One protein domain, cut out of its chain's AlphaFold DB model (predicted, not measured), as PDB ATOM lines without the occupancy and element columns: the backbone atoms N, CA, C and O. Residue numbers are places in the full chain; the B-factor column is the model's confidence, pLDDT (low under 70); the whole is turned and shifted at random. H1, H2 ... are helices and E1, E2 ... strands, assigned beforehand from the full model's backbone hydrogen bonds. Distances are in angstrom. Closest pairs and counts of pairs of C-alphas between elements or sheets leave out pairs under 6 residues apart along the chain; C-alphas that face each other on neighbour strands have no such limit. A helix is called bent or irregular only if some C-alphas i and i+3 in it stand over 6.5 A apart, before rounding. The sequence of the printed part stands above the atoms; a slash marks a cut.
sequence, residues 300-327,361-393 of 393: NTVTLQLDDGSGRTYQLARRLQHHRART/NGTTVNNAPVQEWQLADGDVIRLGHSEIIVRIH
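What this domain is: This is residues 300 to 327 and 361 to 393 of the 393 residues of the protein "FHA domain protein" of Mycobacterium kansasii 662 (UniProt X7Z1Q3). You are looking at a single strongly twisted sheet of five strands, with no named helix over either of its faces; the one helix, H1, leads away from the sheet beyond E2, and its residues 322 to 327 stick out free. E5, the longest strand, is in the middle of the sheet, and a wide loop, residues 366 to 379, arcs from E3 at one edge back to E4. The printed part has 61 residues, with E1, E2, H1, E3, E4 and E5 in that order along the chain, and its class is mixed, helices and strands. The sheet runs E2, E1, E5, E4, E3, all antiparallel. The whole is only just compact, close to loose, with a radius of gyration of the C-alphas of 12.4 A and spans of 35 by 26 by 15 A.

Where its parts are: Find C-alpha 302 at (250.017, 269.358, 334.702), where E1 begins; it runs 13.2 A to residue 306. E2 follows at residues 313 to 315, 6.8 A long. H1, residues 318 to 327, covers 15.3 A and ends at C-alpha 327, (266.578, 279.648, 340.987); it is neither bent nor irregular, but only just: C-alphas 321 and 324 are 6.3 A apart. After the cut, look for E3 at residues 363 to 365, 6.9 A, and E4 at residues 380 to 383, 9.9 A. E5, residues 386 to 392, runs 19.5 A to C-alpha 392 at (249.321, 270.189, 330.199).

How they stand to each other: Begin with E1 and E5, antiparallel at 154 degrees: C-alphas 302 and 392 face each other at 4.6 A, and N 303 and O 391 are 2.8 A apart, within hydrogen-bond range. E1 and E2 form a hairpin, with facing C-alphas 305 and 313 at 4.4 A and N 314 to O 304 at 2.8 A. E3, E4 and E5 make a meander, each strand the antiparallel neighbour of the one before. In the hairpin of E4 and E5, C-alphas 382 and 387 face each other at 4.7 A, and N 381 to O 388 is 2.8 A. In the hairpin of E3 and E4, C-alphas 365 and 381 face each other at 4.5 A, and N 382 to O 364 is 2.9 A. Residues 364 to 365 of E3 also pair, antiparallel, with residues 368 to 369. H1 is not on the sheet, with 2 pairs of C-alphas within 10 A; 2 of its 6 O i to N i+4 pairs and 3 of its 7 O i to N i+3 pairs are within range.

The domain as a whole: The C-alphas of Gly 309 and Thr 327, the two farthest apart, are 38.6 A from each other. Residues 328 to 360 are not printed, and C-alphas 327 and 361 lie 32.9 A apart across this cut. The link from E3 to E4 is long, 14 residues. The mean pLDDT of the printed part is 70.2; look for low values at residues 317 to 327, among others, where H1 has a mean of 44.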
ATOM      1  N   ASN A 300     250.560 276.717 334.456       56.34
ATOM      2  CA  ASN A 300     250.346 275.480 333.712       56.34
ATOM      3  C   ASN A 300     249.977 274.364 334.693       56.34
ATOM      4  O   ASN A 300     250.768 273.995 335.572       56.34
ATOM      5  N   THR A 301     248.763 273.848 334.557       69.62
ATOM      6  CA  THR A 301     248.308 272.708 335.337       69.62
ATOM      7  C   THR A 301     248.752 271.458 334.603       69.62
ATOM      8  O   THR A 301     248.372 271.237 333.460       69.62
ATOM      9  N   VAL A 302     249.586 270.647 335.251       75.81
ATOM     10  CA  VAL A 302     250.017 269.358 334.702       75.81
ATOM     11  C   VAL A 302     249.190 268.263 335.356       75.81
ATOM     12  O   VAL A 302     249.212 268.119 336.583       75.81
ATOM     13  N   THR A 303     248.477 267.506 334.536       79.62
ATOM     14  CA  THR A 303     247.707 266.322 334.905       79.62
ATOM     15  C   THR A 303     248.367 265.087 334.298       79.62
ATOM     16  O   THR A 303     248.803 265.076 333.153       79.62
ATOM     17  N   LEU A 304     248.495 264.039 335.103       84.00
ATOM     18  CA  LEU A 304     249.027 262.742 334.707       84.00
ATOM     19  C   LEU A 304     247.880 261.745 334.748       84.00
ATOM     20  O   LEU A 304     247.298 261.532 335.813       84.00
ATOM     21  N   GLN A 305     247.540 261.168 333.607       82.75
ATOM     22  CA  GLN A 305     246.475 260.183 333.483       82.75
ATOM     23  C   GLN A 305     247.087 258.792 333.359       82.75
ATOM     24  O   GLN A 305     247.955 258.583 332.518       82.75
ATOM     25  N   LEU A 306     246.648 257.858 334.198       81.81
ATOM     26  CA  LEU A 306     247.066 256.463 334.117       81.81
ATOM     27  C   LEU A 306     246.228 255.748 333.049       81.81
ATOM     28  O   LEU A 306     244.999 255.826 333.082       81.81
ATOM     29  N   ASP A 307     246.895 255.078 332.114       78.38
ATOM     30  CA  ASP A 307     246.272 254.362 330.999       78.38
ATOM     31  C   ASP A 307     246.222 252.850 331.271       78.38
ATOM     32  O   ASP A 307     246.786 252.025 330.563       78.38
ATOM     33  N   ASP A 308     245.595 252.487 332.387       72.06
ATOM     34  CA  ASP A 308     245.340 251.106 332.829       72.06
ATOM     35  C   ASP A 308     243.834 250.776 332.825       72.06
ATOM     36  O   ASP A 308     243.386 249.829 333.469       72.06
ATOM     37  N   GLY A 309     243.028 251.607 332.155       67.94
ATOM     38  CA  GLY A 309     241.565 251.534 332.168       67.94
ATOM     39  C   GLY A 309     240.905 252.047 333.457       67.94
ATOM     40  O   GLY A 309     239.682 252.138 333.512       67.94
ATOM     41  N   SER A 310     241.673 252.438 334.485       70.56
ATOM     42  CA  SER A 310     241.117 252.903 335.769       70.56
ATOM     43  C   SER A 310     240.600 254.347 335.749       70.56
ATOM     44  O   SER A 310     239.919 254.772 336.684       70.56
ATOM     45  N   GLY A 311     240.964 255.133 334.729       72.31
ATOM     46  CA  GLY A 311     240.613 256.553 334.619       72.31
ATOM     47  C   GLY A 311     241.256 257.447 335.688       72.31
ATOM     48  O   GLY A 311     240.842 258.593 335.870       72.31
ATOM     49  N   ARG A 312     242.253 256.948 336.430       79.56
ATOM     50  CA  ARG A 312     242.904 257.699 337.510       79.56
ATOM     51  C   ARG A 312     243.724 258.862 336.954       79.56
ATOM     52  O   ARG A 312     244.565 258.687 336.076       79.56
ATOM     53  N   THR A 313     243.540 260.041 337.544       79.25
ATOM     54  CA  THR A 313     244.282 261.261 337.193       79.25
ATOM     55  C   THR A 313     244.958 261.881 338.411       79.25
ATOM     56  O   THR A 313     244.353 261.974 339.480       79.25
ATOM     57  N   TYR A 314     246.182 262.375 338.239       73.88
ATOM     58  CA  TYR A 314     246.980 263.028 339.276       73.88
ATOM     59  C   TYR A 314     247.421 264.420 338.835       73.88
ATOM     60  O   TYR A 314     248.069 264.573 337.804       73.88
ATOM     61  N   GLN A 315     247.116 265.443 339.631       80.25
ATOM     62  CA  GLN A 315     247.564 266.812 339.375       80.25
ATOM     63  C   GLN A 315     248.899 267.078 340.082       80.25
ATOM     64  O   GLN A 315     249.040 266.825 341.282       80.25
ATOM     65  N   LEU A 316     249.888 267.614 339.366       73.50
ATOM     66  CA  LEU A 316     251.194 267.913 339.952       73.50
ATOM     67  C   LEU A 316     251.122 269.146 340.871       73.50
ATOM     68  O   LEU A 316     250.765 270.240 340.435       73.50
ATOM     69  N   ALA A 317     251.508 268.997 342.142       55.81
ATOM     70  CA  ALA A 317     251.424 270.077 343.123       55.81
ATOM     71  C   ALA A 317     252.386 271.249 342.823       55.81
ATOM     72  O   ALA A 317     253.589 271.073 342.604       55.81
ATOM     73  N   ARG A 318     251.865 272.479 342.946       43.47
ATOM     74  CA  ARG A 318     252.531 273.766 342.642       43.47
ATOM     75  C   ARG A 318     253.900 273.969 343.318       43.47
ATOM     76  O   ARG A 318     254.729 274.724 342.822       43.47
ATOM     77  N   ARG A 319     254.180 273.306 344.448       35.88
ATOM     78  CA  ARG A 319     255.443 273.461 345.204       35.88
ATOM     79  C   ARG A 319     256.669 272.854 344.503       35.88
ATOM     80  O   ARG A 319     257.758 273.395 344.656       35.88
ATOM     81  N   LEU A 320     256.493 271.825 343.670       41.97
ATOM     82  CA  LEU A 320     257.554 271.294 342.795       41.97
ATOM     83  C   LEU A 320     257.821 272.199 341.580       41.97
ATOM     84  O   LEU A 320     258.908 272.178 341.011       41.97
ATOM     85  N   GLN A 321     256.856 273.047 341.222       49.94
ATOM     86  CA  GLN A 321     256.955 273.986 340.104       49.94
ATOM     87  C   GLN A 321     257.732 275.266 340.496       49.94
ATOM     88  O   GLN A 321     258.428 275.856 339.666       49.94
ATOM     89  N   HIS A 322     257.683 275.672 341.775       39.56
ATOM     90  CA  HIS A 322     258.277 276.925 342.284       39.56
ATOM     91  C   HIS A 322     259.806 276.914 342.457       39.56
ATOM     92  O   HIS A 322     260.436 277.963 342.313       39.56
ATOM     93  N   HIS A 323     260.437 275.762 342.720       41.78
ATOM     94  CA  HIS A 323     261.900 275.693 342.897       41.78
ATOM     95  C   HIS A 323     262.677 276.111 341.637       41.78
ATOM     96  O   HIS A 323     263.726 276.753 341.739       41.78
ATOM     97  N   ARG A 324     262.131 275.831 340.446       43.91
ATOM     98  CA  ARG A 324     262.712 276.241 339.159       43.91
ATOM     99  C   ARG A 324     262.489 277.724 338.869       43.91
ATOM    100  O   ARG A 324     263.411 278.393 338.408       43.91
ATOM    101  N   ALA A 325     261.298 278.243 339.180       45.88
ATOM    102  CA  ALA A 325     260.944 279.642 338.939       45.88
ATOM    103  C   ALA A 325     261.824 280.625 339.733       45.88
ATOM    104  O   ALA A 325     262.121 281.708 339.239       45.88
ATOM    105  N   ARG A 326     262.278 280.240 340.936       46.84
ATOM    106  CA  ARG A 326     263.102 281.100 341.800       46.84
ATOM    107  C   ARG A 326     264.608 281.025 341.528       46.84
ATOM    108  O   ARG A 326     265.309 281.985 341.819       46.84
ATOM    109  N   THR A 327     265.121 279.899 341.025       48.72
ATOM    110  CA  THR A 327     266.578 279.648 340.987       48.72
ATOM    111  C   THR A 327     267.165 279.502 339.588       48.72
ATOM    112  O   THR A 327     268.380 279.610 339.442       48.72
ATOM    113  N   ASN A 361     263.670 247.589 334.046       48.50
ATOM    114  CA  ASN A 361     263.465 247.950 332.642       48.50
ATOM    115  C   ASN A 361     263.578 249.463 332.357       48.50
ATOM    116  O   ASN A 361     263.241 249.910 331.263       48.50
ATOM    117  N   GLY A 362     264.041 250.270 333.320       59.00
ATOM    118  CA  GLY A 362     264.167 251.720 333.146       59.00
ATOM    119  C   GLY A 362     262.820 252.458 333.087       59.00
ATOM    120  O   GLY A 362     261.758 251.883 333.332       59.00
ATOM    121  N   THR A 363     262.876 253.770 332.838       73.94
ATOM    122  CA  THR A 363     261.719 254.623 332.510       73.94
ATOM    123  C   THR A 363     261.856 255.023 331.051       73.94
ATOM    124  O   THR A 363     262.946 255.439 330.651       73.94
ATOM    125  N   THR A 364     260.785 254.930 330.267       79.44
ATOM    126  CA  THR A 364     260.791 255.460 328.897       79.44
ATOM    127  C   THR A 364     259.771 256.575 328.736       79.44
ATOM    128  O   THR A 364     258.738 256.572 329.402       79.44
ATOM    129  N   VAL A 365     260.071 257.541 327.870       82.44
ATOM    130  CA  VAL A 365     259.112 258.547 327.403       82.44
ATOM    131  C   VAL A 365     259.057 258.465 325.891       82.44
ATOM    132  O   VAL A 365     260.101 258.509 325.245       82.44
ATOM    133  N   ASN A 366     257.863 258.293 325.324       85.25
ATOM    134  CA  ASN A 366     257.674 258.071 323.886       85.25
ATOM    135  C   ASN A 366     258.594 256.945 323.362       85.25
ATOM    136  O   ASN A 366     259.230 257.070 322.318       85.25
ATOM    137  N   ASN A 367     258.703 255.861 324.143       84.44
ATOM    138  CA  ASN A 367     259.562 254.689 323.917       84.44
ATOM    139  C   ASN A 367     261.084 254.943 323.954       84.44
ATOM    140  O   ASN A 367     261.859 254.015 323.735       84.44
ATOM    141  N   ALA A 368     261.536 256.154 324.288       69.56
ATOM    142  CA  ALA A 368     262.949 256.446 324.502       69.56
ATOM    143  C   ALA A 368     263.322 256.233 325.981       69.56
ATOM    144  O   ALA A 368     262.650 256.802 326.842       69.56
ATOM    145  N   PRO A 369     264.371 255.460 326.319       79.25
ATOM    146  CA  PRO A 369     264.846 255.350 327.696       79.25
ATOM    147  C   PRO A 369     265.404 256.691 328.170       79.25
ATOM    148  O   PRO A 369     266.211 257.320 327.485       79.25
ATOM    149  N   VAL A 370     264.974 257.138 329.350       68.00
ATOM    150  CA  VAL A 370     265.328 258.461 329.871       68.00
ATOM    151  C   VAL A 370     265.778 258.398 331.322       68.00
ATOM    152  O   VAL A 370     265.190 257.716 332.158       68.00
ATOM    153  N   GLN A 371     266.812 259.179 331.628       70.12
ATOM    154  CA  GLN A 371     267.185 259.508 333.003       70.12
ATOM    155  C   GLN A 371     266.498 260.804 333.454       70.12
ATOM    156  O   GLN A 371     266.032 260.916 334.587       70.12
ATOM    157  N   GLU A 372     266.411 261.770 332.536       66.31
ATOM    158  CA  GLU A 372     265.739 263.054 332.696       66.31
ATOM    159  C   GLU A 372     265.037 263.406 331.383       66.31
ATOM    160  O   GLU A 372     265.615 263.257 330.307       66.31
ATOM    161  N   TRP A 373     263.795 263.877 331.466       72.94
ATOM    162  CA  TRP A 373     263.021 264.286 330.301       72.94
ATOM    163  C   TRP A 373     262.188 265.522 330.616       72.94
ATOM    164  O   TRP A 373     261.692 265.703 331.729       72.94
ATOM    165  N   GLN A 374     262.050 266.398 329.628       74.88
ATOM    166  CA  GLN A 374     261.213 267.580 329.732       74.88
ATOM    167  C   GLN A 374     259.837 267.263 329.158       74.88
ATOM    168  O   GLN A 374     259.677 267.283 327.942       74.88
ATOM    169  N   LEU A 375     258.872 266.998 330.039       77.94
ATOM    170  CA  LEU A 375     257.536 266.589 329.619       77.94
ATOM    171  C   LEU A 375     256.836 267.667 328.781       77.94
ATOM    172  O   LEU A 375     256.846 268.863 329.111       77.94
ATOM    173  N   ALA A 376     256.208 267.208 327.711       74.25
ATOM    174  CA  ALA A 376     255.280 267.942 326.874       74.25
ATOM    175  C   ALA A 376     253.858 267.386 327.031       74.25
ATOM    176  O   ALA A 376     253.648 266.295 327.559       74.25
ATOM    177  N   ASP A 377     252.873 268.170 326.593       76.44
ATOM    178  CA  ASP A 377     251.506 267.670 326.463       76.44
ATOM    179  C   ASP A 377     251.483 266.491 325.483       76.44
ATOM    180  O   ASP A 377     252.110 266.552 324.426       76.44
ATOM    181  N   GLY A 378     250.792 265.420 325.862       78.19
ATOM    182  CA  GLY A 378     250.710 264.188 325.085       78.19
ATOM    183  C   GLY A 378     251.901 263.241 325.234       78.19
ATOM    184  O   GLY A 378     251.857 262.167 324.640       78.19
ATOM    185  N   ASP A 379     252.932 263.579 326.018       83.94
ATOM    186  CA  ASP A 379     254.021 262.634 326.289       83.94
ATOM    187  C   ASP A 379     253.490 261.376 326.987       83.94
ATOM    188  O   ASP A 379     252.666 261.449 327.903       83.94
ATOM    189  N   VAL A 380     254.015 260.222 326.578       83.00
ATOM    190  CA  VAL A 380     253.654 258.916 327.131       83.00
ATOM    191  C   VAL A 380     254.822 258.369 327.934       83.00
ATOM    192  O   VAL A 380     255.877 258.065 327.376       83.00
ATOM    193  N   ILE A 381     254.644 258.228 329.244       82.81
ATOM    194  CA  ILE A 381     255.652 257.678 330.154       82.81
ATOM    195  C   ILE A 381     255.339 256.203 330.408       82.81
ATOM    196  O   ILE A 381     254.261 255.886 330.909       82.81
ATOM    197  N   ARG A 382     256.293 255.305 330.138       82.69
ATOM    198  CA  ARG A 382     256.200 253.891 330.531       82.69
ATOM    199  C   ARG A 382     257.100 253.609 331.730       82.69
ATOM    200  O   ARG A 382     258.307 253.868 331.692       82.69
ATOM    201  N   LEU A 383     256.502 253.070 332.788       77.06
ATOM    202  CA  LEU A 383     257.148 252.712 334.054       77.06
ATOM    203  C   LEU A 383     256.757 251.274 334.408       77.06
ATOM    204  O   LEU A 383     255.647 251.025 334.875       77.06
ATOM    205  N   GLY A 384     257.659 250.317 334.183       78.62
ATOM    206  CA  GLY A 384     257.333 248.897 334.341       78.62
ATOM    207  C   GLY A 384     256.205 248.480 333.389       78.62
ATOM    208  O   GLY A 384     256.396 248.513 332.178       78.62
ATOM    209  N   HIS A 385     255.042 248.123 333.941       71.25
ATOM    210  CA  HIS A 385     253.836 247.732 333.190       71.25
ATOM    211  C   HIS A 385     252.779 248.847 333.111       71.25
ATOM    212  O   HIS A 385     251.667 248.605 332.656       71.25
ATOM    213  N   SER A 386     253.095 250.049 333.597       72.25
ATOM    214  CA  SER A 386     252.169 251.180 333.611       72.25
ATOM    215  C   SER A 386     252.487 252.175 332.502       72.25
ATOM    216  O   SER A 386     253.654 252.500 332.269       72.25
ATOM    217  N   GLU A 387     251.435 252.704 331.886       81.62
ATOM    218  CA  GLU A 387     251.483 253.768 330.887       81.62
ATOM    219  C   GLU A 387     250.800 255.020 331.446       81.62
ATOM    220  O   GLU A 387     249.741 254.944 332.068       81.62
ATOM    221  N   ILE A 388     251.455 256.172 331.310       81.62
ATOM    222  CA  ILE A 388     250.974 257.449 331.837       81.62
ATOM    223  C   ILE A 388     250.968 258.472 330.709       81.62
ATOM    224  O   ILE A 388     252.019 258.780 330.151       81.62
ATOM    225  N   ILE A 389     249.802 259.052 330.437       84.19
ATOM    226  CA  ILE A 389     249.626 260.131 329.467       84.19
ATOM    227  C   ILE A 389     249.736 261.468 330.197       84.19
ATOM    228  O   ILE A 389     249.033 261.731 331.180       84.19
ATOM    229  N   VAL A 390     250.617 262.333 329.707       80.56
ATOM    230  CA  VAL A 390     250.784 263.687 330.229       80.56
ATOM    231  C   VAL A 390     249.797 264.627 329.556       80.56
ATOM    232  O   VAL A 390     249.704 264.673 328.332       80.56
ATOM    233  N   ARG A 391     249.095 265.421 330.362       76.81
ATOM    234  CA  ARG A 391     248.240 266.513 329.906       76.81
ATOM    235  C   ARG A 391     248.686 267.827 330.545       76.81
ATOM    236  O   ARG A 391     248.900 267.898 331.756       76.81
ATOM    237  N   ILE A 392     248.895 268.861 329.738       75.38
ATOM    238  CA  ILE A 392     249.321 270.189 330.199       75.38
ATOM    239  C   ILE A 392     248.288 271.215 329.736       75.38
ATOM    240  O   ILE A 392     248.139 271.447 328.539       75.38
ATOM    241  N   HIS A 393     247.613 271.843 330.701       75.38
ATOM    242  CA  HIS A 393     246.550 272.830 330.491       75.38
ATOM    243  C   HIS A 393     246.964 274.236 330.927       75.38
ATOM    244  O   HIS A 393     247.692 274.363 331.949       75.38
TER     245      HIS A 393